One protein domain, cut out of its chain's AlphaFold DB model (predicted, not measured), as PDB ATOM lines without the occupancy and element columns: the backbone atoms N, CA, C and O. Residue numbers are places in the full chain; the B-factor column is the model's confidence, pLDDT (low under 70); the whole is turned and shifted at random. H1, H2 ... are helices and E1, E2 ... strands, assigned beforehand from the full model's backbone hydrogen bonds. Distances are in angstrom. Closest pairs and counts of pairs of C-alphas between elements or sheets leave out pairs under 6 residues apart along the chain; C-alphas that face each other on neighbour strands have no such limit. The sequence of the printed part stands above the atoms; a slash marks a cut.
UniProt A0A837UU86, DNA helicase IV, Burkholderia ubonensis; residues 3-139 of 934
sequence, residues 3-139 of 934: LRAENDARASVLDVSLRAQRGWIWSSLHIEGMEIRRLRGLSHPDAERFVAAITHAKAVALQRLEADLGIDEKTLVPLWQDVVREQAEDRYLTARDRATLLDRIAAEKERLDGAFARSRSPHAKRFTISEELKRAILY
ATOM      1  N   LEU A   3     166.508 168.130 207.471       62.62
ATOM      2  CA  LEU A   3     167.114 168.351 208.777       62.62
ATOM      3  C   LEU A   3     166.889 169.815 209.157       62.62
ATOM      4  O   LEU A   3     167.210 170.698 208.362       62.62
ATOM      5  N   ARG A   4     166.323 170.068 210.339       60.66
ATOM      6  CA  ARG A   4     166.084 171.415 210.874       60.66
ATOM      7  C   ARG A   4     166.932 171.594 212.128       60.66
ATOM      8  O   ARG A   4     166.814 170.801 213.056       60.66
ATOM      9  N   ALA A   5     167.793 172.603 212.132       59.75
ATOM     10  CA  ALA A   5     168.526 173.017 213.323       59.75
ATOM     11  C   ALA A   5     167.681 173.990 214.167       59.75
ATOM     12  O   ALA A   5     166.778 174.636 213.638       59.75
ATOM     13  N   GLU A   6     167.989 174.126 215.461       55.06
ATOM     14  CA  GLU A   6     167.276 175.032 216.388       55.06
ATOM     15  C   GLU A   6     167.302 176.505 215.951       55.06
ATOM     16  O   GLU A   6     166.409 177.269 216.294       55.06
ATOM     17  N   ASN A   7     168.277 176.902 215.129       60.41
ATOM     18  CA  ASN A   7     168.374 178.238 214.537       60.41
ATOM     19  C   ASN A   7     167.636 178.368 213.186       60.41
ATOM     20  O   ASN A   7     168.005 179.196 212.356       60.41
ATOM     21  N   ASP A   8     166.676 177.486 212.921       56.84
ATOM     22  CA  ASP A   8     165.856 177.418 211.708       56.84
ATOM     23  C   ASP A   8     166.563 177.122 210.376       56.84
ATOM     24  O   ASP A   8     165.919 177.069 209.324       56.84
ATOM     25  N   ALA A   9     167.859 176.804 210.399       56.00
ATOM     26  CA  ALA A   9     168.558 176.334 209.208       56.00
ATOM     27  C   ALA A   9     168.007 174.965 208.761       56.00
ATOM     28  O   ALA A   9     167.975 174.011 209.546       56.00
ATOM     29  N   ARG A  10     167.582 174.868 207.492       58.09
ATOM     30  CA  ARG A  10     167.054 173.641 206.876       58.09
ATOM     31  C   ARG A  10     168.013 173.116 205.815       58.09
ATOM     32  O   ARG A  10     168.367 173.848 204.900       58.09
ATOM     33  N   ALA A  11     168.361 171.836 205.891       62.38
ATOM     34  CA  ALA A  11     169.110 171.142 204.845       62.38
ATOM     35  C   ALA A  11     168.327 169.917 204.360       62.38
ATOM     36  O   ALA A  11     167.723 169.196 205.157       62.38
ATOM     37  N   SER A  12     168.278 169.686 203.047       68.38
ATOM     38  CA  SER A  12     167.692 168.458 202.498       68.38
ATOM     39  C   SER A  12     168.522 167.255 202.932       68.38
ATOM     40  O   SER A  12     169.745 167.282 202.847       68.38
ATOM     41  N   VAL A  13     167.866 166.164 203.334       72.25
ATOM     42  CA  VAL A  13     168.556 164.906 203.672       72.25
ATOM     43  C   VAL A  13     169.389 164.370 202.491       72.25
ATOM     44  O   VAL A  13     170.382 163.677 202.698       72.25
ATOM     45  N   LEU A  14     169.038 164.728 201.248       70.50
ATOM     46  CA  LEU A  14     169.806 164.355 200.056       70.50
ATOM     47  C   LEU A  14     171.157 165.089 199.963       70.50
ATOM     48  O   LEU A  14     172.149 164.487 199.543       70.50
ATOM     49  N   ASP A  15     171.219 166.341 200.418       70.94
ATOM     50  CA  ASP A  15     172.383 167.234 200.292       70.94
ATOM     51  C   ASP A  15     173.379 167.117 201.454       70.94
ATOM     52  O   ASP A  15     174.445 167.726 201.427       70.94
ATOM     53  N   VAL A  16     173.052 166.314 202.470       71.44
ATOM     54  CA  VAL A  16     173.846 166.179 203.693       71.44
ATOM     55  C   VAL A  16     174.601 164.846 203.719       71.44
ATOM     56  O   VAL A  16     174.073 163.797 203.324       71.44
ATOM     57  N   SER A  17     175.841 164.882 204.203       71.25
ATOM     58  CA  SER A  17     176.646 163.701 204.538       71.25
ATOM     59  C   SER A  17     177.033 163.768 206.016       71.25
ATOM     60  O   SER A  17     177.485 164.806 206.487       71.25
ATOM     61  N   LEU A  18     176.841 162.680 206.767       79.19
ATOM     62  CA  LEU A  18     177.154 162.637 208.199       79.19
ATOM     63  C   LEU A  18     178.256 161.632 208.507       79.19
ATOM     64  O   LEU A  18     178.273 160.534 207.956       79.19
ATOM     65  N   ARG A  19     179.137 161.992 209.441       80.00
ATOM     66  CA  ARG A  19     180.137 161.085 210.016       80.00
ATOM     67  C   ARG A  19     180.128 161.196 211.536       80.00
ATOM     68  O   ARG A  19     180.181 162.300 212.078       80.00
ATOM     69  N   ALA A  20     180.081 160.058 212.220       79.75
ATOM     70  CA  ALA A  20     180.330 159.991 213.655       79.75
ATOM     71  C   ALA A  20     181.841 159.870 213.888       79.75
ATOM     72  O   ALA A  20     182.504 159.030 213.283       79.75
ATOM     73  N   GLN A  21     182.393 160.718 214.754       80.81
ATOM     74  CA  GLN A  21     183.786 160.649 215.178       80.81
ATOM     75  C   GLN A  21     183.846 160.276 216.659       80.81
ATOM     76  O   GLN A  21     183.306 160.979 217.519       80.81
ATOM     77  N   ARG A  22     184.528 159.166 216.942       78.94
ATOM     78  CA  ARG A  22     184.644 158.586 218.279       78.94
ATOM     79  C   ARG A  22     185.585 159.430 219.153       78.94
ATOM     80  O   ARG A  22     186.767 159.543 218.848       78.94
ATOM     81  N   GLY A  23     185.067 160.033 220.223       75.00
ATOM     82  CA  GLY A  23     185.853 160.675 221.286       75.00
ATOM     83  C   GLY A  23     186.053 159.782 222.522       75.00
ATOM     84  O   GLY A  23     185.505 158.683 222.599       75.00
ATOM     85  N   TRP A  24     186.827 160.271 223.500       68.12
ATOM     86  CA  TRP A  24     187.207 159.523 224.713       68.12
ATOM     87  C   TRP A  24     186.032 159.242 225.670       68.12
ATOM     88  O   TRP A  24     186.032 158.210 226.329       68.12
ATOM     89  N   ILE A  25     185.027 160.129 225.728       67.06
ATOM     90  CA  ILE A  25     183.843 159.992 226.611       67.06
ATOM     91  C   ILE A  25     182.528 160.023 225.806       67.06
ATOM     92  O   ILE A  25     181.622 159.243 226.069       67.06
ATOM     93  N   TRP A  26     182.443 160.873 224.775       74.00
ATOM     94  CA  TRP A  26     181.258 161.056 223.924       74.00
ATOM     95  C   TRP A  26     181.637 161.000 222.437       74.00
ATOM     96  O   TRP A  26     182.784 161.283 222.075       74.00
ATOM     97  N   SER A  27     180.681 160.670 221.567       77.94
ATOM     98  CA  SER A  27     180.824 160.810 220.111       77.94
ATOM     99  C   SER A  27     180.497 162.235 219.664       77.94
ATOM    100  O   SER A  27     179.650 162.907 220.253       77.94
ATOM    101  N   SER A  28     181.148 162.696 218.592       75.19
ATOM    102  CA  SER A  28     180.779 163.943 217.913       75.19
ATOM    103  C   SER A  28     180.304 163.678 216.490       75.19
ATOM    104  O   SER A  28     180.971 162.959 215.750       75.19
ATOM    105  N   LEU A  29     179.189 164.289 216.099       75.12
ATOM    106  CA  LEU A  29     178.622 164.177 214.755       75.12
ATOM    107  C   LEU A  29     179.073 165.349 213.882       75.12
ATOM    108  O   LEU A  29     178.888 166.507 214.255       75.12
ATOM    109  N   HIS A  30     179.669 165.029 212.734       74.81
ATOM    110  CA  HIS A  30     180.078 165.980 211.706       74.81
ATOM    111  C   HIS A  30     179.093 165.924 210.542       74.81
ATOM    112  O   HIS A  30     178.823 164.847 210.011       74.81
ATOM    113  N   ILE A  31     178.571 167.089 210.163       72.94
ATOM    114  CA  ILE A  31     177.611 167.267 209.073       72.94
ATOM    115  C   ILE A  31     178.323 168.011 207.939       72.94
ATOM    116  O   ILE A  31     178.570 169.207 208.047       72.94
ATOM    117  N   GLU A  32     178.681 167.309 206.868       66.62
ATOM    118  CA  GLU A  32     179.160 167.903 205.616       66.62
ATOM    119  C   GLU A  32     177.945 168.407 204.807       66.62
ATOM    120  O   GLU A  32     176.966 167.675 204.639       66.62
ATOM    121  N   GLY A  33     177.992 169.658 204.325       62.50
ATOM    122  CA  GLY A  33     176.896 170.322 203.586       62.50
ATOM    123  C   GLY A  33     176.217 171.479 204.338       62.50
ATOM    124  O   GLY A  33     175.480 172.261 203.748       62.50
ATOM    125  N   MET A  34     176.514 171.635 205.626       60.16
ATOM    126  CA  MET A  34     176.291 172.849 206.418       60.16
ATOM    127  C   MET A  34     177.663 173.204 207.000       60.16
ATOM    128  O   MET A  34     178.356 172.279 207.415       60.16
ATOM    129  N   GLU A  35     178.103 174.472 206.987       52.06
ATOM    130  CA  GLU A  35     179.410 174.867 207.559       52.06
ATOM    131  C   GLU A  35     179.664 174.122 208.875       52.06
ATOM    132  O   GLU A  35     178.828 174.179 209.770       52.06
ATOM    133  N   ILE A  36     180.757 173.354 208.930       57.53
ATOM    134  CA  ILE A  36     181.021 172.229 209.846       57.53
ATOM    135  C   ILE A  36     180.423 172.447 211.254       57.53
ATOM    136  O   ILE A  36     181.065 173.000 212.147       57.53
ATOM    137  N   ARG A  37     179.194 171.961 211.487       61.38
ATOM    138  CA  ARG A  37     178.536 172.000 212.806       61.38
ATOM    139  C   ARG A  37     178.762 170.683 213.531       61.38
ATOM    140  O   ARG A  37     178.221 169.648 213.151       61.38
ATOM    141  N   ARG A  38     179.578 170.731 214.584       63.84
ATOM    142  CA  ARG A  38     179.882 169.590 215.452       63.84
ATOM    143  C   ARG A  38     178.851 169.506 216.578       63.84
ATOM    144  O   ARG A  38     178.871 170.343 217.477       63.84
ATOM    145  N   LEU A  39     177.993 168.489 216.563       68.38
ATOM    146  CA  LEU A  39     177.072 168.205 217.673       68.38
ATOM    147  C   LEU A  39     177.800 167.361 218.730       68.38
ATOM    148  O   LEU A  39     178.353 166.306 218.407       68.38
ATOM    149  N   ARG A  40     177.853 167.854 219.973       68.06
ATOM    150  CA  ARG A  40     178.541 167.218 221.113       68.06
ATOM    151  C   ARG A  40     177.518 166.634 222.094       68.06
ATOM    152  O   ARG A  40     176.420 167.161 222.199       68.06
ATOM    153  N   GLY A  41     177.907 165.595 222.838       73.06
ATOM    154  CA  GLY A  41     177.102 165.047 223.943       73.06
ATOM    155  C   GLY A  41     176.244 163.826 223.601       73.06
ATOM    156  O   GLY A  41     175.379 163.464 224.387       73.06
ATOM    157  N   LEU A  42     176.477 163.175 222.455       75.00
ATOM    158  CA  LEU A  42     175.823 161.907 222.115       75.00
ATOM    159  C   LEU A  42     176.676 160.723 222.575       75.00
ATOM    160  O   LEU A  42     177.904 160.727 222.427       75.00
ATOM    161  N   SER A  43     176.028 159.689 223.115       80.25
ATOM    162  CA  SER A  43     176.690 158.410 223.374       80.25
ATOM    163  C   SER A  43     177.174 157.791 222.049       80.25
ATOM    164  O   SER A  43     176.620 158.085 220.985       80.25
ATOM    165  N   HIS A  44     178.213 156.943 222.079       76.38
ATOM    166  CA  HIS A  44     178.677 156.245 220.864       76.38
ATOM    167  C   HIS A  44     177.539 155.486 220.145       76.38
ATOM    168  O   HIS A  44     177.386 155.697 218.942       76.38
ATOM    169  N   PRO A  45     176.683 154.706 220.841       79.75
ATOM    170  CA  PRO A  45     175.542 154.034 220.214       79.75
ATOM    171  C   PRO A  45     174.519 154.985 219.585       79.75
ATOM    172  O   PRO A  45     173.989 154.691 218.516       79.75
ATOM    173  N   ASP A  46     174.223 156.118 220.226       80.50
ATOM    174  CA  ASP A  46     173.212 157.054 219.720       80.50
ATOM    175  C   ASP A  46     173.723 157.841 218.507       80.50
ATOM    176  O   ASP A  46     172.972 158.075 217.558       80.50
ATOM    177  N   ALA A  47     175.013 158.195 218.490       79.38
ATOM    178  CA  ALA A  47     175.643 158.836 217.340       79.38
ATOM    179  C   ALA A  47     175.671 157.911 216.110       79.38
ATOM    180  O   ALA A  47     175.347 158.354 215.006       79.38
ATOM    181  N   GLU A  48     175.994 156.625 216.290       81.25
ATOM    182  CA  GLU A  48     175.940 155.627 215.215       81.25
ATOM    183  C   GLU A  48     174.506 155.379 214.727       81.25
ATOM    184  O   GLU A  48     174.267 155.381 213.517       81.25
ATOM    185  N   ARG A  49     173.525 155.261 215.639       83.31
ATOM    186  CA  ARG A  49     172.099 155.150 215.271       83.31
ATOM    187  C   ARG A  49     171.619 156.352 214.465       83.31
ATOM    188  O   ARG A  49     170.876 156.171 213.505       83.31
ATOM    189  N   PHE A  50     172.049 157.565 214.811       82.19
ATOM    190  CA  PHE A  50     171.670 158.774 214.081       82.19
ATOM    191  C   PHE A  50     172.270 158.809 212.665       82.19
ATOM    192  O   PHE A  50     171.545 159.064 211.701       82.19
ATOM    193  N   VAL A  51     173.562 158.483 212.499       82.88
ATOM    194  CA  VAL A  51     174.190 158.357 211.166       82.88
ATOM    195  C   VAL A  51     173.492 157.285 210.327       82.88
ATOM    196  O   VAL A  51     173.207 157.521 209.148       82.88
ATOM    197  N   ALA A  52     173.173 156.134 210.925       83.44
ATOM    198  CA  ALA A  52     172.455 155.053 210.259       83.44
ATOM    199  C   ALA A  52     171.043 155.488 209.833       83.44
ATOM    200  O   ALA A  52     170.652 155.255 208.689       83.44
ATOM    201  N   ALA A  53     170.307 156.193 210.700       83.00
ATOM    202  CA  ALA A  53     168.968 156.702 210.405       83.00
ATOM    203  C   ALA A  53     168.966 157.706 209.242       83.00
ATOM    204  O   ALA A  53     168.105 157.625 208.366       83.00
ATOM    205  N   ILE A  54     169.942 158.621 209.178       82.19
ATOM    206  CA  ILE A  54     170.032 159.576 208.065       82.19
ATOM    207  C   ILE A  54     170.500 158.908 206.773       82.19
ATOM    208  O   ILE A  54     169.956 159.197 205.708       82.19
ATOM    209  N   THR A  55     171.457 157.983 206.848       82.56
ATOM    210  CA  THR A  55     171.876 157.185 205.684       82.56
ATOM    211  C   THR A  55     170.694 156.398 205.114       82.56
ATOM    212  O   THR A  55     170.462 156.424 203.905       82.56
ATOM    213  N   HIS A  56     169.888 155.781 205.981       84.25
ATOM    214  CA  HIS A  56     168.657 155.099 205.597       84.25
ATOM    215  C   HIS A  56     167.631 156.067 204.989       84.25
ATOM    216  O   HIS A  56     167.129 155.818 203.896       84.25
ATOM    217  N   ALA A  57     167.370 157.215 205.623       81.31
ATOM    218  CA  ALA A  57     166.453 158.228 205.094       81.31
ATOM    219  C   ALA A  57     166.894 158.774 203.723       81.31
ATOM    220  O   ALA A  57     166.054 159.032 202.861       81.31
ATOM    221  N   LYS A  58     168.207 158.915 203.491       83.00
ATOM    222  CA  LYS A  58     168.786 159.302 202.197       83.00
ATOM    223  C   LYS A  58     168.597 158.215 201.143       83.00
ATOM    224  O   LYS A  58     168.206 158.542 200.027       83.00
ATOM    225  N   ALA A  59     168.815 156.947 201.492       82.62
ATOM    226  CA  ALA A  59     168.539 155.819 200.602       82.62
ATOM    227  C   ALA A  59     167.050 155.755 200.219       82.62
ATOM    228  O   ALA A  59     166.732 155.665 199.038       82.62
ATOM    229  N   VAL A  60     166.143 155.917 201.189       84.94
ATOM    230  CA  VAL A  60     164.691 155.976 200.950       84.94
ATOM    231  C   VAL A  60     164.319 157.172 200.068       84.94
ATOM    232  O   VAL A  60     163.505 157.036 199.160       84.94
ATOM    233  N   ALA A  61     164.906 158.349 200.295       82.00
ATOM    234  CA  ALA A  61     164.647 159.532 199.474       82.00
ATOM    235  C   ALA A  61     165.155 159.375 198.029       82.00
ATOM    236  O   ALA A  61     164.489 159.830 197.103       82.00
ATOM    237  N   LEU A  62     166.301 158.717 197.833       83.81
ATOM    238  CA  LEU A  62     166.836 158.381 196.512       83.81
ATOM    239  C   LEU A  62     165.963 157.342 195.795       83.81
ATOM    240  O   LEU A  62     165.621 157.559 194.640       83.81
ATOM    241  N   GLN A  63     165.530 156.285 196.489       85.50
ATOM    242  CA  GLN A  63     164.584 155.302 195.944       85.50
ATOM    243  C   GLN A  63     163.248 155.942 195.553       85.50
ATOM    244  O   GLN A  63     162.688 155.609 194.515       85.50
ATOM    245  N   ARG A  64     162.739 156.882 196.360       86.44
ATOM    246  CA  ARG A  64     161.534 157.650 196.012       86.44
ATOM    247  C   ARG A  64     161.749 158.510 194.771       86.44
ATOM    248  O   ARG A  64     160.899 158.493 193.900       86.44
ATOM    249  N   LEU A  65     162.879 159.212 194.667       85.38
ATOM    250  CA  LEU A  65     163.199 160.018 193.484       85.38
ATOM    251  C   LEU A  65     163.276 159.159 192.210       85.38
ATOM    252  O   LEU A  65     162.757 159.568 191.176       85.38
ATOM    253  N   GLU A  66     163.900 157.984 192.285       86.62
ATOM    254  CA  GLU A  66     163.956 157.018 191.181       86.62
ATOM    255  C   GLU A  66     162.562 156.497 190.808       86.62
ATOM    256  O   GLU A  66     162.202 156.478 189.631       86.62
ATOM    257  N   ALA A  67     161.747 156.144 191.807       88.62
ATOM    258  CA  ALA A  67     160.369 155.714 191.594       88.62
ATOM    259  C   ALA A  67     159.512 156.820 190.956       88.62
ATOM    260  O   ALA A  67     158.791 156.549 189.998       88.62
ATOM    261  N   ASP A  68     159.626 158.062 191.436       89.94
ATOM    262  CA  ASP A  68     158.911 159.224 190.900       89.94
ATOM    263  C   ASP A  68     159.311 159.496 189.443       89.94
ATOM    264  O   ASP A  68     158.441 159.695 188.601       89.94
ATOM    265  N   LEU A  69     160.610 159.435 189.116       88.75
ATOM    266  CA  LEU A  69     161.096 159.560 187.735       88.75
ATOM    267  C   LEU A  69     160.570 158.429 186.836       88.75
ATOM    268  O   LEU A  69     160.202 158.680 185.692       88.75
ATOM    269  N   GLY A  70     160.475 157.201 187.353       89.69
ATOM    270  CA  GLY A  70     159.872 156.081 186.628       89.69
ATOM    271  C   GLY A  70     158.361 156.240 186.404       89.69
ATOM    272  O   GLY A  70     157.837 155.801 185.380       89.69
ATOM    273  N   ILE A  71     157.640 156.878 187.333       91.94
ATOM    274  CA  ILE A  71     156.219 157.231 187.170       91.94
ATOM    275  C   ILE A  71     156.062 158.357 186.139       91.94
ATOM    276  O   ILE A  71     155.182 158.275 185.275       91.94
ATOM    277  N   ASP A  72     156.924 159.375 186.205       93.56
ATOM    278  CA  ASP A  72     156.974 160.466 185.230       93.56
ATOM    279  C   ASP A  72     157.182 159.908 183.818       93.56
ATOM    280  O   ASP A  72     156.434 160.253 182.909       93.56
ATOM    281  N   GLU A  73     158.128 158.982 183.641       93.56
ATOM    282  CA  GLU A  73     158.392 158.319 182.362       93.56
ATOM    283  C   GLU A  73     157.170 157.582 181.815       93.56
ATOM    284  O   GLU A  73     156.743 157.842 180.688       93.56
ATOM    285  N   LYS A  74     156.541 156.735 182.637       94.75
ATOM    286  CA  LYS A  74     155.352 155.954 182.253       94.75
ATOM    287  C   LYS A  74     154.130 156.805 181.907       94.75
ATOM    288  O   LYS A  74     153.190 156.281 181.319       94.75
ATOM    289  N   THR A  75     154.128 158.083 182.277       94.81
ATOM    290  CA  THR A  75     153.007 158.997 182.021       94.81
ATOM    291  C   THR A  75     153.318 159.965 180.884       94.81
ATOM    292  O   THR A  75     152.547 160.092 179.935       94.81
ATOM    293  N   LEU A  76     154.458 160.655 180.969       96.69
ATOM    294  CA  LEU A  76     154.796 161.768 180.087       96.69
ATOM    295  C   LEU A  76     155.316 161.299 178.727       96.69
ATOM    296  O   LEU A  76     155.059 161.976 177.734       96.69
ATOM    297  N   VAL A  77     156.017 160.160 178.650       96.69
ATOM    298  CA  VAL A  77     156.513 159.641 177.363       96.69
ATOM    299  C   VAL A  77     155.356 159.200 176.455       96.69
ATOM    300  O   VAL A  77     155.320 159.678 175.319       96.69
ATOM    301  N   PRO A  78     154.365 158.402 176.913       97.31
ATOM    302  CA  PRO A  78     153.191 158.087 176.097       97.31
ATOM    303  C   PRO A  78     152.400 159.330 175.679       97.31
ATOM    304  O   PRO A  78     152.066 159.472 174.505       97.31
ATOM    305  N   LEU A  79     152.170 160.281 176.598       96.44
ATOM    306  CA  LEU A  79     151.487 161.539 176.274       96.44
ATOM    307  C   LEU A  79     152.232 162.328 175.189       96.44
ATOM    308  O   LEU A  79     151.618 162.821 174.246       96.44
ATOM    309  N   TRP A  80     153.558 162.435 175.293       96.81
ATOM    310  CA  TRP A  80     154.388 163.083 174.281       96.81
ATOM    311  C   TRP A  80     154.292 162.389 172.921       96.81
ATOM    312  O   TRP A  80     154.092 163.062 171.910       96.81
ATOM    313  N   GLN A  81     154.393 161.059 172.891       96.38
ATOM    314  CA  GLN A  81     154.273 160.273 171.663       96.38
ATOM    315  C   GLN A  81     152.896 160.447 171.011       96.38
ATOM    316  O   GLN A  81     152.814 160.610 169.794       96.38
ATOM    317  N   ASP A  82     151.829 160.471 171.810       95.56
ATOM    318  CA  ASP A  82     150.469 160.720 171.336       95.56
ATOM    319  C   ASP A  82     150.324 162.119 170.732       95.56
ATOM    320  O   ASP A  82     149.846 162.257 169.607       95.56
ATOM    321  N   VAL A  83     150.806 163.150 171.429       94.75
ATOM    322  CA  VAL A  83     150.761 164.541 170.959       94.75
ATOM    323  C   VAL A  83     151.556 164.718 169.661       94.75
ATOM    324  O   VAL A  83     151.086 165.383 168.738       94.75
ATOM    325  N   VAL A  84     152.751 164.125 169.561       94.56
ATOM    326  CA  VAL A  84     153.568 164.171 168.335       94.56
ATOM    327  C   VAL A  84     152.862 163.455 167.186       94.56
ATOM    328  O   VAL A  84     152.847 163.968 166.067       94.56
ATOM    329  N   ARG A  85     152.250 162.295 167.450       94.81
ATOM    330  CA  ARG A  85     151.490 161.538 166.451       94.81
ATOM    331  C   ARG A  85     150.295 162.337 165.932       94.81
ATOM    332  O   ARG A  85     150.127 162.424 164.722       94.81
ATOM    333  N   GLU A  86     149.517 162.953 166.820       93.44
ATOM    334  CA  GLU A  86     148.363 163.787 166.453       93.44
ATOM    335  C   GLU A  86     148.780 165.043 165.670       93.44
ATOM    336  O   GLU A  86     148.146 165.405 164.680       93.44
ATOM    337  N   GLN A  87     149.897 165.683 166.032       92.75
ATOM    338  CA  GLN A  87     150.437 166.807 165.254       92.75
ATOM    339  C   GLN A  87     150.931 166.400 163.859       92.75
ATOM    340  O   GLN A  87     150.868 167.211 162.926       92.75
ATOM    341  N   ALA A  88     151.406 165.162 163.712       92.88
ATOM    342  CA  ALA A  88     151.884 164.607 162.452       92.88
ATOM    343  C   ALA A  88     150.757 164.150 161.506       92.88
ATOM    344  O   ALA A  88     151.043 163.810 160.358       92.88
ATOM    345  N   GLU A  89     149.492 164.153 161.941       94.12
ATOM    346  CA  GLU A  89     148.358 163.760 161.098       94.12
ATOM    347  C   GLU A  89     148.268 164.625 159.827       94.12
ATOM    348  O   GLU A  89     148.397 165.844 159.880       94.12
ATOM    349  N   ASP A  90     147.995 164.021 158.666       94.44
ATOM    350  CA  ASP A  90     147.881 164.720 157.370       94.44
ATOM    351  C   ASP A  90     146.522 165.443 157.217       94.44
ATOM    352  O   ASP A  90     145.745 165.188 156.292       94.44
ATOM    353  N   ARG A  91     146.207 166.327 158.171       95.25
ATOM    354  CA  ARG A  91     144.988 167.149 158.202       95.25
ATOM    355  C   ARG A  91     145.201 168.494 158.892       95.25
ATOM    356  O   ARG A  91     146.167 168.684 159.629       95.25
ATOM    357  N   TYR A  92     144.249 169.403 158.709       95.88
ATOM    358  CA  TYR A  92     144.148 170.643 159.479       95.88
ATOM    359  C   TYR A  92     143.679 170.349 160.917       95.88
ATOM    360  O   TYR A  92     142.737 169.572 161.100       95.88
ATOM    361  N   LEU A  93     144.317 170.954 161.928       94.94
ATOM    362  CA  LEU A  93     143.896 170.841 163.331       94.94
ATOM    363  C   LEU A  93     142.957 171.998 163.687       94.94
ATOM    364  O   LEU A  93     143.396 173.147 163.791       94.94
ATOM    365  N   THR A  94     141.676 171.703 163.889       94.00
ATOM    366  CA  THR A  94     140.677 172.701 164.303       94.00
ATOM    367  C   THR A  94     140.992 173.272 165.688       94.00
ATOM    368  O   THR A  94     141.761 172.687 166.450       94.00
ATOM    369  N   ALA A  95     140.376 174.390 166.060       91.88
ATOM    370  CA  ALA A  95     140.476 174.983 167.385       91.88
ATOM    371  C   ALA A  95     140.062 173.996 168.477       91.88
ATOM    372  O   ALA A  95     140.718 173.934 169.512       91.88
ATOM    373  N   ARG A  96     139.049 173.158 168.225       91.12
ATOM    374  CA  ARG A  96     138.707 172.023 169.086       91.12
ATOM    375  C   ARG A  96     139.856 171.038 169.233       91.12
ATOM    376  O   ARG A  96     140.152 170.639 170.354       91.12
ATOM    377  N   ASP A  97     140.463 170.611 168.129       92.88
ATOM    378  CA  ASP A  97     141.532 169.606 168.173       92.88
ATOM    379  C   ASP A  97     142.738 170.155 168.941       92.88
ATOM    380  O   ASP A  97     143.284 169.483 169.814       92.88
ATOM    381  N   ARG A  98     143.099 171.418 168.675       93.19
ATOM    382  CA  ARG A  98     144.156 172.125 169.404       93.19
ATOM    383  C   ARG A  98     143.815 172.266 170.885       93.19
ATOM    384  O   ARG A  98     144.642 171.914 171.714       93.19
ATOM    385  N   ALA A  99     142.606 172.708 171.227       92.12
ATOM    386  CA  ALA A  99     142.170 172.828 172.617       92.12
ATOM    387  C   ALA A  99     142.208 171.474 173.338       92.12
ATOM    388  O   ALA A  99     142.787 171.379 174.408       92.12
ATOM    389  N   THR A 100     141.713 170.406 172.708       92.62
ATOM    390  CA  THR A 100     141.726 169.046 173.274       92.62
ATOM    391  C   THR A 100     143.153 168.561 173.550       92.62
ATOM    392  O   THR A 100     143.421 167.966 174.594       92.62
ATOM    393  N   LEU A 101     144.088 168.835 172.635       94.12
ATOM    394  CA  LEU A 101     145.513 168.552 172.825       94.12
ATOM    395  C   LEU A 101     146.096 169.341 174.003       94.12
ATOM    396  O   LEU A 101     146.787 168.768 174.845       94.12
ATOM    397  N   LEU A 102     145.816 170.643 174.076       94.44
ATOM    398  CA  LEU A 102     146.340 171.517 175.125       94.44
ATOM    399  C   LEU A 102     145.738 171.207 176.494       94.44
ATOM    400  O   LEU A 102     146.478 171.193 177.470       94.44
ATOM    401  N   ASP A 103     144.453 170.872 176.570       94.88
ATOM    402  CA  ASP A 103     143.774 170.492 177.810       94.88
ATOM    403  C   ASP A 103     144.364 169.199 178.389       94.88
ATOM    404  O   ASP A 103     144.606 169.109 179.593       94.88
ATOM    405  N   ARG A 104     144.690 168.215 177.535       95.12
ATOM    406  CA  ARG A 104     145.389 166.982 177.948       95.12
ATOM    407  C   ARG A 104     146.781 167.261 178.510       95.12
ATOM    408  O   ARG A 104     147.195 166.606 179.460       95.12
ATOM    409  N   ILE A 105     147.503 168.222 177.936       95.38
ATOM    410  CA  ILE A 105     148.828 168.630 178.425       95.38
ATOM    411  C   ILE A 105     148.692 169.413 179.738       95.38
ATOM    412  O   ILE A 105     149.426 169.154 180.692       95.38
ATOM    413  N   ALA A 106     147.734 170.337 179.803       95.31
ATOM    414  CA  ALA A 106     147.472 171.169 180.968       95.31
ATOM    415  C   ALA A 106     147.027 170.339 182.181       95.31
ATOM    416  O   ALA A 106     147.411 170.663 183.308       95.31
ATOM    417  N   ALA A 107     146.296 169.240 181.964       96.19
ATOM    418  CA  ALA A 107     145.924 168.288 183.011       96.19
ATOM    419  C   ALA A 107     147.143 167.664 183.720       96.19
ATOM    420  O   ALA A 107     147.073 167.362 184.909       96.19
ATOM    421  N   GLU A 108     148.283 167.539 183.032       95.56
ATOM    422  CA  GLU A 108     149.535 167.000 183.582       95.56
ATOM    423  C   GLU A 108     150.530 168.094 184.008       95.56
ATOM    424  O   GLU A 108     151.700 167.808 184.267       95.56
ATOM    425  N   LYS A 109     150.098 169.360 184.112       94.00
ATOM    426  CA  LYS A 109     150.982 170.504 184.398       94.00
ATOM    427  C   LYS A 109     151.814 170.329 185.671       94.00
ATOM    428  O   LYS A 109     153.025 170.530 185.636       94.00
ATOM    429  N   GLU A 110     151.192 169.941 186.785       94.69
ATOM    430  CA  GLU A 110     151.916 169.749 188.052       94.69
ATOM    431  C   GLU A 110     152.964 168.634 187.947       94.69
ATOM    432  O   GLU A 110     154.078 168.766 188.459       94.69
ATOM    433  N   ARG A 111     152.633 167.551 187.231       94.25
ATOM    434  CA  ARG A 111     153.561 166.445 186.980       94.25
ATOM    435  C   ARG A 111     154.703 166.883 186.074       94.25
ATOM    436  O   ARG A 111     155.846 166.573 186.381       94.25
ATOM    437  N   LEU A 112     154.419 167.645 185.019       94.25
ATOM    438  CA  LEU A 112     155.412 168.223 184.110       94.25
ATOM    439  C   LEU A 112     156.402 169.135 184.840       94.25
ATOM    440  O   LEU A 112     157.614 168.981 184.677       94.25
ATOM    441  N   ASP A 113     155.906 170.055 185.668       93.25
ATOM    442  CA  ASP A 113     156.753 170.962 186.446       93.25
ATOM    443  C   ASP A 113     157.571 170.191 187.500       93.25
ATOM    444  O   ASP A 113     158.771 170.439 187.665       93.25
ATOM    445  N   GLY A 114     156.963 169.191 188.149       92.31
ATOM    446  CA  GLY A 114     157.639 168.285 189.076       92.31
ATOM    447  C   GLY A 114     158.736 167.449 188.410       92.31
ATOM    448  O   GLY A 114     159.854 167.388 188.921       92.31
ATOM    449  N   ALA A 115     158.452 166.854 187.253       91.69
ATOM    450  CA  ALA A 115     159.393 166.059 186.470       91.69
ATOM    451  C   ALA A 115     160.550 166.928 185.955       91.69
ATOM    452  O   ALA A 115     161.718 166.533 186.016       91.69
ATOM    453  N   PHE A 116     160.265 168.161 185.525       92.75
ATOM    454  CA  PHE A 116     161.291 169.130 185.142       92.75
ATOM    455  C   PHE A 116     162.202 169.501 186.321       92.75
ATOM    456  O   PHE A 116     163.427 169.503 186.184       92.75
ATOM    457  N   ALA A 117     161.634 169.761 187.502       89.94
ATOM    458  CA  ALA A 117     162.416 170.034 188.706       89.94
ATOM    459  C   ALA A 117     163.260 168.819 189.139       89.94
ATOM    460  O   ALA A 117     164.457 168.962 189.402       89.94
ATOM    461  N   ARG A 118     162.668 167.614 189.158       89.12
ATOM    462  CA  ARG A 118     163.356 166.355 189.496       89.12
ATOM    463  C   ARG A 118     164.498 166.057 188.533       89.12
ATOM    464  O   ARG A 118     165.607 165.800 188.989       89.12
ATOM    465  N   SER A 119     164.266 166.159 187.226       85.50
ATOM    466  CA  SER A 119     165.287 165.903 186.197       85.50
ATOM    467  C   SER A 119     166.463 166.887 186.231       85.50
ATOM    468  O   SER A 119     167.561 166.542 185.794       85.50
ATOM    469  N   ARG A 120     166.273 168.092 186.789       84.75
ATOM    470  CA  ARG A 120     167.341 169.079 187.023       84.75
ATOM    471  C   ARG A 120     168.015 168.973 188.392       84.75
ATOM    472  O   ARG A 120     168.990 169.688 188.634       84.75
ATOM    473  N   SER A 121     167.540 168.099 189.278       82.00
ATOM    474  CA  SER A 121     168.154 167.897 190.592       82.00
ATOM    475  C   SER A 121     169.606 167.414 190.447       82.00
ATOM    476  O   SER A 121     169.876 166.520 189.641       82.00
ATOM    477  N   PRO A 122     170.559 167.918 191.255       76.69
ATOM    478  CA  PRO A 122     171.930 167.402 191.276       76.69
ATOM    479  C   PRO A 122     171.996 165.887 191.516       76.69
ATOM    480  O   PRO A 122     172.881 165.213 190.988       76.69
ATOM    481  N   HIS A 123     171.031 165.347 192.270       76.25
ATOM    482  CA  HIS A 123     170.922 163.920 192.587       76.25
ATOM    483  C   HIS A 123     170.353 163.091 191.442       76.25
ATOM    484  O   HIS A 123     170.595 161.890 191.401       76.25
ATOM    485  N   ALA A 124     169.659 163.715 190.488       71.19
ATOM    486  CA  ALA A 124     169.134 163.034 189.308       71.19
ATOM    487  C   ALA A 124     170.264 162.478 188.424       71.19
ATOM    488  O   ALA A 124     170.080 161.457 187.777       71.19
ATOM    489  N   LYS A 125     171.468 163.074 188.479       71.25
ATOM    490  CA  LYS A 125     172.684 162.566 187.810       71.25
ATOM    491  C   LYS A 125     173.104 161.163 188.268       71.25
ATOM    492  O   LYS A 125     173.918 160.538 187.601       71.25
ATOM    493  N   ARG A 126     172.609 160.699 189.424       74.19
ATOM    494  CA  ARG A 126     172.877 159.351 189.950       74.19
ATOM    495  C   ARG A 126     172.019 158.273 189.290       74.19
ATOM    496  O   ARG A 126     172.307 157.099 189.483       74.19
ATOM    497  N   PHE A 127     171.000 158.671 188.534       78.69
ATOM    498  CA  PHE A 127     170.077 157.779 187.847       78.69
ATOM    499  C   PHE A 127     170.164 158.009 186.339       78.69
ATOM    500  O   PHE A 127     170.377 159.132 185.872       78.69
ATOM    501  N   THR A 128     169.973 156.949 185.560       76.38
ATOM    502  CA  THR A 128     169.880 157.057 184.104       76.38
ATOM    503  C   THR A 128     168.483 157.546 183.739       76.38
ATOM    504  O   THR A 128     167.558 156.755 183.602       76.38
ATOM    505  N   ILE A 129     168.315 158.861 183.594       83.50
ATOM    506  CA  ILE A 129     167.089 159.433 183.023       83.50
ATOM    507  C   ILE A 129     167.111 159.175 181.518       83.50
ATOM    508  O   ILE A 129     168.056 159.610 180.847       83.50
ATOM    509  N   SER A 130     166.078 158.516 180.992       87.88
ATOM    510  CA  SER A 130     165.975 158.242 179.561       87.88
ATOM    511  C   SER A 130     165.959 159.534 178.736       87.88
ATOM    512  O   SER A 130     165.437 160.577 179.145       87.88
ATOM    513  N   GLU A 131     166.555 159.482 177.543       88.94
ATOM    514  CA  GLU A 131     166.523 160.612 176.607       88.94
ATOM    515  C   GLU A 131     165.094 160.928 176.142       88.94
ATOM    516  O   GLU A 131     164.764 162.084 175.879       88.94
ATOM    517  N   GLU A 132     164.228 159.916 176.101       93.12
ATOM    518  CA  GLU A 132     162.811 160.055 175.778       93.12
ATOM    519  C   GLU A 132     162.082 160.900 176.821       93.12
ATOM    520  O   GLU A 132     161.413 161.865 176.451       93.12
ATOM    521  N   LEU A 133     162.281 160.630 178.117       93.56
ATOM    522  CA  LEU A 133     161.678 161.432 179.182       93.56
ATOM    523  C   LEU A 133     162.168 162.888 179.139       93.56
ATOM    524  O   LEU A 133     161.365 163.813 179.261       93.56
ATOM    525  N   LYS A 134     163.465 163.128 178.906       92.06
ATOM    526  CA  LYS A 134     164.000 164.501 178.788       92.06
ATOM    527  C   LYS A 134     163.343 165.272 177.640       92.06
ATOM    528  O   LYS A 134     162.971 166.434 177.817       92.06
ATOM    529  N   ARG A 135     163.191 164.628 176.477       95.31
ATOM    530  CA  ARG A 135     162.514 165.209 175.306       95.31
ATOM    531  C   ARG A 135     161.037 165.455 175.586       95.31
ATOM    532  O   ARG A 135     160.569 166.557 175.311       95.31
ATOM    533  N   ALA A 136     160.346 164.483 176.179       96.38
ATOM    534  CA  ALA A 136     158.937 164.591 176.541       96.38
ATOM    535  C   ALA A 136     158.687 165.789 177.465       96.38
ATOM    536  O   ALA A 136     157.850 166.633 177.151       96.38
ATOM    537  N   ILE A 137     159.465 165.926 178.546       95.19
ATOM    538  CA  ILE A 137     159.348 167.049 179.489       95.19
ATOM    539  C   ILE A 137     159.541 168.384 178.765       95.19
ATOM    540  O   ILE A 137     158.715 169.283 178.905       95.19
ATOM    541  N   LEU A 138     160.624 168.533 177.993       94.62
ATOM    542  CA  LEU A 138     160.927 169.802 177.327       94.62
ATOM    543  C   LEU A 138     159.848 170.169 176.299       94.62
ATOM    544  O   LEU A 138     159.396 171.314 176.256       94.62
ATOM    545  N   TYR A 139     159.421 169.196 175.499       95.25
ATOM    546  CA  TYR A 139     158.444 169.386 174.437       95.25
ATOM    547  C   TYR A 139     157.054 169.727 174.989       95.25
ATOM    548  O   TYR A 139     156.485 170.761 174.638       95.25
TER     549      TYR A 139
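Overview. This is residues 3 to 139 of the 934 residues of the protein "DNA helicase IV" of Burkholderia ubonensis (UniProt A0A837UU86). A small three-stranded sheet, E2 E3 E4, lies at one end of a rod whose length is made by one long helix, H1; the first part of H1 covers one face of the sheet. Toward its other end H3 and H5 pack crosswise on H1, and H2 folds back beside it. The printed part has 137 residues, with strands E1 to E4 followed by helices H1 to H5, class mixed; the sheet, order E2 E3 E4, is antiparallel. It is extended, radius of gyration of the C-alphas 22.6 A, spanning 79 by 28 by 19 A.

Arrangement. E2, residues 17 to 22, E3, 27 to 32, and E4, 37 to 42, form a meander, each strand the antiparallel neighbour of the one before. N 19 and O 30 are 2.9 A apart, N 27 and O 42 also 2.9 A, both within hydrogen-bond range. H1, residues 44 to 87, is on the sheet, along the strands; C-alphas 18 and 51 are 6.0 A apart, the closest of E2 and H1. H3, residues 109 to 119, touches H1 at a steep tilt of 55 degrees, closest C-alphas Asp 72 and Ala 115, 6.2 A. H5, residues 131 to 139, touches H1, closest C-alphas Trp 80 and Ala 136, 5.3 A. H2, residues 95 to 107, and H1 are close but not clearly touching, at a shallow tilt of 8 degrees, opposite ways. Every O i to N i+4 pair is within range in H2, H3 and H5, 39 of 40 in H1; H4, residues 122 to 126, has 0 of 1, and 1 of 2 O i to N i+3.

Along the chain. H1 spans 63.3 A from C-alpha 44 at (178.677, 156.245, 220.864). H2 measures 17.9 A. E1 is residues 10 to 12. H5 ends at C-alpha 139 (158.444, 169.386, 174.437).

Size, cuts and confidence. C-alphas 24 and 91 are farthest apart, 79.1 A. There is no cut and no long link. Residues 3 to 12, 24 to 25 and 32 to 40 are under 70 in pLDDT.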